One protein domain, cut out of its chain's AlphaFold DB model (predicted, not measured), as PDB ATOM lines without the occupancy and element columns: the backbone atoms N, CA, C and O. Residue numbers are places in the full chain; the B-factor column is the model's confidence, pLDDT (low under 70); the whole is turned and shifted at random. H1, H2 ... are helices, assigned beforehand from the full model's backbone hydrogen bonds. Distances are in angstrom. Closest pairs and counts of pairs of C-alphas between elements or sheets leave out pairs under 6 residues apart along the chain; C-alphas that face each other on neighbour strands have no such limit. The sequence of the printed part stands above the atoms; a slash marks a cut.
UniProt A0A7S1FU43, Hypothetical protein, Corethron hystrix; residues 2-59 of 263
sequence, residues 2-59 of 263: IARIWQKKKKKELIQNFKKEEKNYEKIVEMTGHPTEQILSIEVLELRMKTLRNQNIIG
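What this domain is: This is residues 2 to 59 of the 263 residues of the protein "Hypothetical protein" of Corethron hystrix (UniProt A0A7S1FU43). Two nearly straight helices lie side by side like a narrow U, the longer H1 running out and the shorter H2 folding back beside it with a gap between them. Residues 2 to 10 of H1 stick out at the open end. The printed part has 58 residues with two named helices, H1 then H2, and no named strand; the class is all helix. It is loose, with a radius of gyration of the C-alphas of 14.5 A, and a rod of 48 by 21 by 9 A.

How they stand to each other: Begin with H1, residues 2 to 32, then pass the tight link of two residues to H2, residues 35 to 54. The helices are close but not clearly touching: look at Val 29 and Gln 38, their closest C-alphas, 6.5 A apart. They run opposite ways at a shallow tilt of 10 degrees. In H1 every O i to N i+4 pair is within hydrogen-bond range; in H2, 14 of 16 are.

Where its parts are: Find C-alpha 2 at (144.503, 155.412, 86.063); from there H1 runs 45.6 A to C-alpha 32. H2 runs 29.3 A, ending at C-alpha 54, (163.870, 153.320, 102.771).

The domain as a whole: The C-alphas farthest apart, of Ile 2 and His 34, are 48.4 A apart. The printed part has no cut. The pLDDT is under 70 at residues 34 to 40 and 56 to 59.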
ATOM      1  N   ILE A   2     143.996 156.756  86.425       93.62
ATOM      2  CA  ILE A   2     144.503 155.412  86.063       93.62
ATOM      3  C   ILE A   2     145.840 155.049  86.744       93.62
ATOM      4  O   ILE A   2     145.952 153.984  87.349       93.62
ATOM      5  N   ALA A   3     146.819 155.960  86.766       91.00
ATOM      6  CA  ALA A   3     148.121 155.716  87.404       91.00
ATOM      7  C   ALA A   3     148.023 155.379  88.909       91.00
ATOM      8  O   ALA A   3     148.743 154.517  89.410       91.00
ATOM      9  N   ARG A   4     147.081 156.000  89.637       91.50
ATOM     10  CA  ARG A   4     146.862 155.729  91.071       91.50
ATOM     11  C   ARG A   4     146.259 154.341  91.305       91.50
ATOM     12  O   ARG A   4     146.589 153.691  92.294       91.50
ATOM     13  N   ILE A   5     145.389 153.881  90.403       95.00
ATOM     14  CA  ILE A   5     144.794 152.538  90.464       95.00
ATOM     15  C   ILE A   5     145.876 151.482  90.214       95.00
ATOM     16  O   ILE A   5     145.987 150.523  90.981       95.00
ATOM     17  N   TRP A   6     146.732 151.705  89.215       94.44
ATOM     18  CA  TRP A   6     147.851 150.815  88.907       94.44
ATOM     19  C   TRP A   6     148.841 150.694  90.076       94.44
ATOM     20  O   TRP A   6     149.169 149.583  90.497       94.44
ATOM     21  N   GLN A   7     149.233 151.815  90.695       91.00
ATOM     22  CA  GLN A   7     150.115 151.796  91.869       91.00
ATOM     23  C   GLN A   7     149.499 151.053  93.065       91.00
ATOM     24  O   GLN A   7     150.190 150.282  93.735       91.00
ATOM     25  N   LYS A   8     148.194 151.227  93.324       92.62
ATOM     26  CA  LYS A   8     147.494 150.484  94.388       92.62
ATOM     27  C   LYS A   8     147.481 148.977  94.119       92.62
ATOM     28  O   LYS A   8     147.667 148.206  95.061       92.62
ATOM     29  N   LYS A   9     147.292 148.554  92.863       95.38
ATOM     30  CA  LYS A   9     147.323 147.136  92.473       95.38
ATOM     31  C   LYS A   9     148.717 146.536  92.683       95.38
ATOM     32  O   LYS A   9     148.835 145.545  93.399       95.38
ATOM     33  N   LYS A  10     149.764 147.204  92.189       92.50
ATOM     34  CA  LYS A  10     151.162 146.763  92.342       92.50
ATOM     35  C   LYS A  10     151.587 146.670  93.812       92.50
ATOM     36  O   LYS A  10     152.247 145.717  94.215       92.50
ATOM     37  N   LYS A  11     151.148 147.618  94.650       90.94
ATOM     38  CA  LYS A  11     151.399 147.576  96.098       90.94
ATOM     39  C   LYS A  11     150.721 146.380  96.776       90.94
ATOM     40  O   LYS A  11     151.329 145.756  97.640       90.94
ATOM     41  N   LYS A  12     149.478 146.050  96.402       94.06
ATOM     42  CA  LYS A  12     148.763 144.882  96.949       94.06
ATOM     43  C   LYS A  12     149.452 143.568  96.580       94.06
ATOM     44  O   LYS A  12     149.614 142.719  97.449       94.06
ATOM     45  N   GLU A  13     149.880 143.437  95.330       94.69
ATOM     46  CA  GLU A  13     150.596 142.260  94.831       94.69
ATOM     47  C   GLU A  13     151.930 142.064  95.560       94.69
ATOM     48  O   GLU A  13     152.221 140.979  96.059       94.69
ATOM     49  N   LEU A  14     152.687 143.149  95.748       91.00
ATOM     50  CA  LEU A  14     153.935 143.105  96.500       91.00
ATOM     51  C   LEU A  14     153.714 142.639  97.951       91.00
ATOM     52  O   LEU A  14     154.426 141.764  98.436       91.00
ATOM     53  N   ILE A  15     152.694 143.172  98.633       90.06
ATOM     54  CA  ILE A  15     152.342 142.761 100.003       90.06
ATOM     55  C   ILE A  15     151.938 141.280 100.058       90.06
ATOM     56  O   ILE A  15     152.274 140.592 101.021       90.06
ATOM     57  N   GLN A  16     151.223 140.771  99.050       94.56
ATOM     58  CA  GLN A  16     150.863 139.353  98.987       94.56
ATOM     59  C   GLN A  16     152.088 138.454  98.793       94.56
ATOM     60  O   GLN A  16     152.203 137.449  99.495       94.56
ATOM     61  N   ASN A  17     153.018 138.838  97.917       92.00
ATOM     62  CA  ASN A  17     154.263 138.097  97.715       92.00
ATOM     63  C   ASN A  17     155.099 138.051  98.999       92.00
ATOM     64  O   ASN A  17     155.569 136.979  99.372       92.00
ATOM     65  N   PHE A  18     155.177 139.159  99.743       86.19
ATOM     66  CA  PHE A  18     155.845 139.176 101.048       86.19
ATOM     67  C   PHE A  18     155.211 138.224 102.057       86.19
ATOM     68  O   PHE A  18     155.919 137.438 102.675       86.19
ATOM     69  N   LYS A  19     153.879 138.226 102.184       89.38
ATOM     70  CA  LYS A  19     153.184 137.289 103.084       89.38
ATOM     71  C   LYS A  19     153.404 135.826 102.692       89.38
ATOM     72  O   LYS A  19     153.368 134.948 103.551       89.38
ATOM     73  N   LYS A  20     153.589 135.547 101.400       94.38
ATOM     74  CA  LYS A  20     153.898 134.201 100.905       94.38
ATOM     75  C   LYS A  20     155.335 133.800 101.241       94.38
ATOM     76  O   LYS A  20     155.541 132.674 101.681       94.38
ATOM     77  N   GLU A  21     156.297 134.707 101.069       88.00
ATOM     78  CA  GLU A  21     157.689 134.477 101.473       88.00
ATOM     79  C   GLU A  21     157.799 134.264 102.988       88.00
ATOM     80  O   GLU A  21     158.408 133.287 103.405       88.00
ATOM     81  N   GLU A  22     157.150 135.100 103.802       85.94
ATOM     82  CA  GLU A  22     157.143 134.991 105.270       85.94
ATOM     83  C   GLU A  22     156.662 133.606 105.734       85.94
ATOM     84  O   GLU A  22     157.361 132.927 106.481       85.94
ATOM     85  N   LYS A  23     155.541 133.117 105.185       90.25
ATOM     86  CA  LYS A  23     155.051 131.755 105.462       90.25
ATOM     87  C   LYS A  23     156.010 130.657 105.002       90.25
ATOM     88  O   LYS A  23     156.082 129.600 105.626       90.25
ATOM     89  N   ASN A  24     156.716 130.866 103.890       89.81
ATOM     90  CA  ASN A  24     157.701 129.900 103.411       89.81
ATOM     91  C   ASN A  24     158.911 129.836 104.354       89.81
ATOM     92  O   ASN A  24     159.398 128.749 104.647       89.81
ATOM     93  N   TYR A  25     159.349 130.982 104.882       80.00
ATOM     94  CA  TYR A  25     160.411 131.044 105.886       80.00
ATOM     95  C   TYR A  25     159.998 130.404 107.208       80.00
ATOM     96  O   TYR A  25     160.772 129.612 107.738       80.00
ATOM     97  N   GLU A  26     158.785 130.660 107.707       82.44
ATOM     98  CA  GLU A  26     158.265 129.972 108.902       82.44
ATOM     99  C   GLU A  26     158.321 128.446 108.733       82.44
ATOM    100  O   GLU A  26     158.780 127.736 109.628       82.44
ATOM    101  N   LYS A  27     157.957 127.944 107.545       88.31
ATOM    102  CA  LYS A  27     158.033 126.516 107.222       88.31
ATOM    103  C   LYS A  27     159.473 125.992 107.183       88.31
ATOM    104  O   LYS A  27     159.724 124.882 107.638       88.31
ATOM    105  N   ILE A  28     160.422 126.760 106.642       79.38
ATOM    106  CA  ILE A  28     161.847 126.384 106.627       79.38
ATOM    107  C   ILE A  28     162.400 126.325 108.053       79.38
ATOM    108  O   ILE A  28     163.046 125.344 108.407       79.38
ATOM    109  N   VAL A  29     162.088 127.324 108.882       79.94
ATOM    110  CA  VAL A  29     162.505 127.390 110.291       79.94
ATOM    111  C   VAL A  29     161.961 126.207 111.097       79.94
ATOM    112  O   VAL A  29     162.682 125.637 111.918       79.94
ATOM    113  N   GLU A  30     160.714 125.804 110.845       83.81
ATOM    114  CA  GLU A  30     160.113 124.621 111.470       83.81
ATOM    115  C   GLU A  30     160.826 123.319 111.062       83.81
ATOM    116  O   GLU A  30     160.961 122.404 111.875       83.81
ATOM    117  N   MET A  31     161.339 123.246 109.827       80.06
ATOM    118  CA  MET A  31     162.045 122.069 109.313       80.06
ATOM    119  C   MET A  31     163.511 121.975 109.760       80.06
ATOM    120  O   MET A  31     163.990 120.861 109.970       80.06
ATOM    121  N   THR A  32     164.241 123.091 109.892       79.94
ATOM    122  CA  THR A  32     165.698 123.048 110.129       79.94
ATOM    123  C   THR A  32     166.086 122.839 111.590       79.94
ATOM    124  O   THR A  32     167.175 122.337 111.853       79.94
ATOM    125  N   GLY A  33     165.221 123.159 112.561       76.00
ATOM    126  CA  GLY A  33     165.408 122.803 113.979       76.00
ATOM    127  C   GLY A  33     166.671 123.353 114.671       76.00
ATOM    128  O   GLY A  33     166.857 123.099 115.862       76.00
ATOM    129  N   HIS A  34     167.523 124.107 113.969       56.12
ATOM    130  CA  HIS A  34     168.801 124.613 114.463       56.12
ATOM    131  C   HIS A  34     168.715 126.112 114.804       56.12
ATOM    132  O   HIS A  34     168.390 126.925 113.938       56.12
ATOM    133  N   PRO A  35     169.033 126.515 116.047       57.09
ATOM    134  CA  PRO A  35     168.831 127.887 116.523       57.09
ATOM    135  C   PRO A  35     169.751 128.926 115.860       57.09
ATOM    136  O   PRO A  35     169.389 130.093 115.766       57.09
ATOM    137  N   THR A  36     170.921 128.528 115.362       54.47
ATOM    138  CA  THR A  36     171.895 129.429 114.722       54.47
ATOM    139  C   THR A  36     171.483 129.872 113.316       54.47
ATOM    140  O   THR A  36     171.710 131.024 112.953       54.47
ATOM    141  N   GLU A  37     170.802 129.019 112.544       57.34
ATOM    142  CA  GLU A  37     170.255 129.399 111.228       57.34
ATOM    143  C   GLU A  37     169.017 130.308 111.349       57.34
ATOM    144  O   GLU A  37     168.716 131.102 110.452       57.34
ATOM    145  N   GLN A  38     168.319 130.257 112.489       59.00
ATOM    146  CA  GLN A  38     167.184 131.140 112.776       59.00
ATOM    147  C   GLN A  38     167.622 132.594 112.993       59.00
ATOM    148  O   GLN A  38     166.931 133.514 112.568       59.00
ATOM    149  N   ILE A  39     168.784 132.820 113.608       63.09
ATOM    150  CA  ILE A  39     169.284 134.176 113.884       63.09
ATOM    151  C   ILE A  39     169.689 134.873 112.578       63.09
ATOM    152  O   ILE A  39     169.251 135.991 112.311       63.09
ATOM    153  N   LEU A  40     170.437 134.175 111.716       65.19
ATOM    154  CA  LEU A  40     170.876 134.716 110.425       65.19
ATOM    155  C   LEU A  40     169.697 135.004 109.483       65.19
ATOM    156  O   LEU A  40     169.705 136.004 108.768       65.19
ATOM    157  N   SER A  41     168.655 134.168 109.501       70.38
ATOM    158  CA  SER A  41     167.460 134.400 108.681       70.38
ATOM    159  C   SER A  41     166.625 135.591 109.166       70.38
ATOM    160  O   SER A  41     166.123 136.345 108.331       70.38
ATOM    161  N   ILE A  42     166.534 135.827 110.481       73.69
ATOM    162  CA  ILE A  42     165.848 137.002 111.046       73.69
ATOM    163  C   ILE A  42     166.585 138.300 110.689       73.69
ATOM    164  O   ILE A  42     165.946 139.240 110.209       73.69
ATOM    165  N   GLU A  43     167.910 138.357 110.847       73.06
ATOM    166  CA  GLU A  43     168.697 139.563 110.535       73.06
ATOM    167  C   GLU A  43     168.622 139.938 109.048       73.06
ATOM    168  O   GLU A  43     168.422 141.107 108.700       73.06
ATOM    169  N   VAL A  44     168.704 138.948 108.152       78.31
ATOM    170  CA  VAL A  44     168.550 139.163 106.704       78.31
ATOM    171  C   VAL A  44     167.150 139.693 106.372       78.31
ATOM    172  O   VAL A  44     167.006 140.597 105.538       78.31
ATOM    173  N   LEU A  45     166.111 139.184 107.042       73.81
ATOM    174  CA  LEU A  45     164.738 139.644 106.844       73.81
ATOM    175  C   LEU A  45     164.551 141.087 107.336       73.81
ATOM    176  O   LEU A  45     163.957 141.907 106.629       73.81
ATOM    177  N   GLU A  46     165.098 141.431 108.503       78.19
ATOM    178  CA  GLU A  46     165.065 142.798 109.035       78.19
ATOM    179  C   GLU A  46     165.796 143.785 108.119       78.19
ATOM    180  O   GLU A  46     165.282 144.878 107.846       78.19
ATOM    181  N   LEU A  47     166.949 143.392 107.571       77.50
ATOM    182  CA  LEU A  47     167.720 144.212 106.637       77.50
ATOM    183  C   LEU A  47     166.951 144.460 105.328       77.50
ATOM    184  O   LEU A  47     166.886 145.595 104.831       77.50
ATOM    185  N   ARG A  48     166.296 143.423 104.792       77.62
ATOM    186  CA  ARG A  48     165.444 143.533 103.596       77.62
ATOM    187  C   ARG A  48     164.231 144.425 103.870       77.62
ATOM    188  O   ARG A  48     163.926 145.310 103.068       77.62
ATOM    189  N   MET A  49     163.604 144.292 105.039       71.69
ATOM    190  CA  MET A  49     162.490 145.146 105.471       71.69
ATOM    191  C   MET A  49     162.899 146.613 105.637       71.69
ATOM    192  O   MET A  49     162.158 147.513 105.230       71.69
ATOM    193  N   LYS A  50     164.085 146.876 106.192       77.00
ATOM    194  CA  LYS A  50     164.639 148.229 106.323       77.00
ATOM    195  C   LYS A  50     164.896 148.860 104.952       77.00
ATOM    196  O   LYS A  50     164.531 150.013 104.731       77.00
ATOM    197  N   THR A  51     165.421 148.083 104.008       76.81
ATOM    198  CA  THR A  51     165.665 148.526 102.626       76.81
ATOM    199  C   THR A  51     164.364 148.911 101.913       76.81
ATOM    200  O   THR A  51     164.281 149.975 101.301       76.81
ATOM    201  N   LEU A  52     163.306 148.112 102.064       70.56
ATOM    202  CA  LEU A  52     162.001 148.376 101.439       70.56
ATOM    203  C   LEU A  52     161.276 149.597 102.023       70.56
ATOM    204  O   LEU A  52     160.568 150.302 101.297       70.56
ATOM    205  N   ARG A  53     161.453 149.867 103.324       73.25
ATOM    206  CA  ARG A  53     160.965 151.105 103.958       73.25
ATOM    207  C   ARG A  53     161.712 152.325 103.422       73.25
ATOM    208  O   ARG A  53     161.071 153.310 103.065       73.25
ATOM    209  N   ASN A  54     163.037 152.234 103.295       70.94
ATOM    210  CA  ASN A  54     163.870 153.320 102.771       70.94
ATOM    211  C   ASN A  54     163.576 153.631 101.295       70.94
ATOM    212  O   ASN A  54     163.659 154.783 100.884       70.94
ATOM    213  N   GLN A  55     163.160 152.635 100.509       74.38
ATOM    214  CA  GLN A  55     162.747 152.821  99.112       74.38
ATOM    215  C   GLN A  55     161.339 153.441  98.953       74.38
ATOM    216  O   GLN A  55     160.827 153.506  97.838       74.38
ATOM    217  N   ASN A  56     160.679 153.891 100.033       63.97
ATOM    218  CA  ASN A  56     159.311 154.442 100.036       63.97
ATOM    219  C   ASN A  56     158.214 153.498  99.492       63.97
ATOM    220  O   ASN A  56     157.061 153.903  99.331       63.97
ATOM    221  N   ILE A  57     158.528 152.220  99.269       61.81
ATOM    222  CA  ILE A  57     157.581 151.218  98.758       61.81
ATOM    223  C   ILE A  57     156.540 150.873  99.836       61.81
ATOM    224  O   ILE A  57     155.346 150.701  99.559       61.81
ATOM    225  N   ILE A  58     156.973 150.854 101.098       51.97
ATOM    226  CA  ILE A  58     156.126 150.642 102.270       51.97
ATOM    227  C   ILE A  58     156.188 151.904 103.133       51.97
ATOM    228  O   ILE A  58     156.862 151.925 104.151       51.97
ATOM    229  N   GLY A  59     155.508 152.963 102.681       49.66
ATOM    230  CA  GLY A  59     155.139 154.135 103.486       49.66
ATOM    231  C   GLY A  59     156.279 154.759 104.293       49.66
ATOM    232  O   GLY A  59     156.438 154.455 105.471       49.66
TER     233      GLY A  59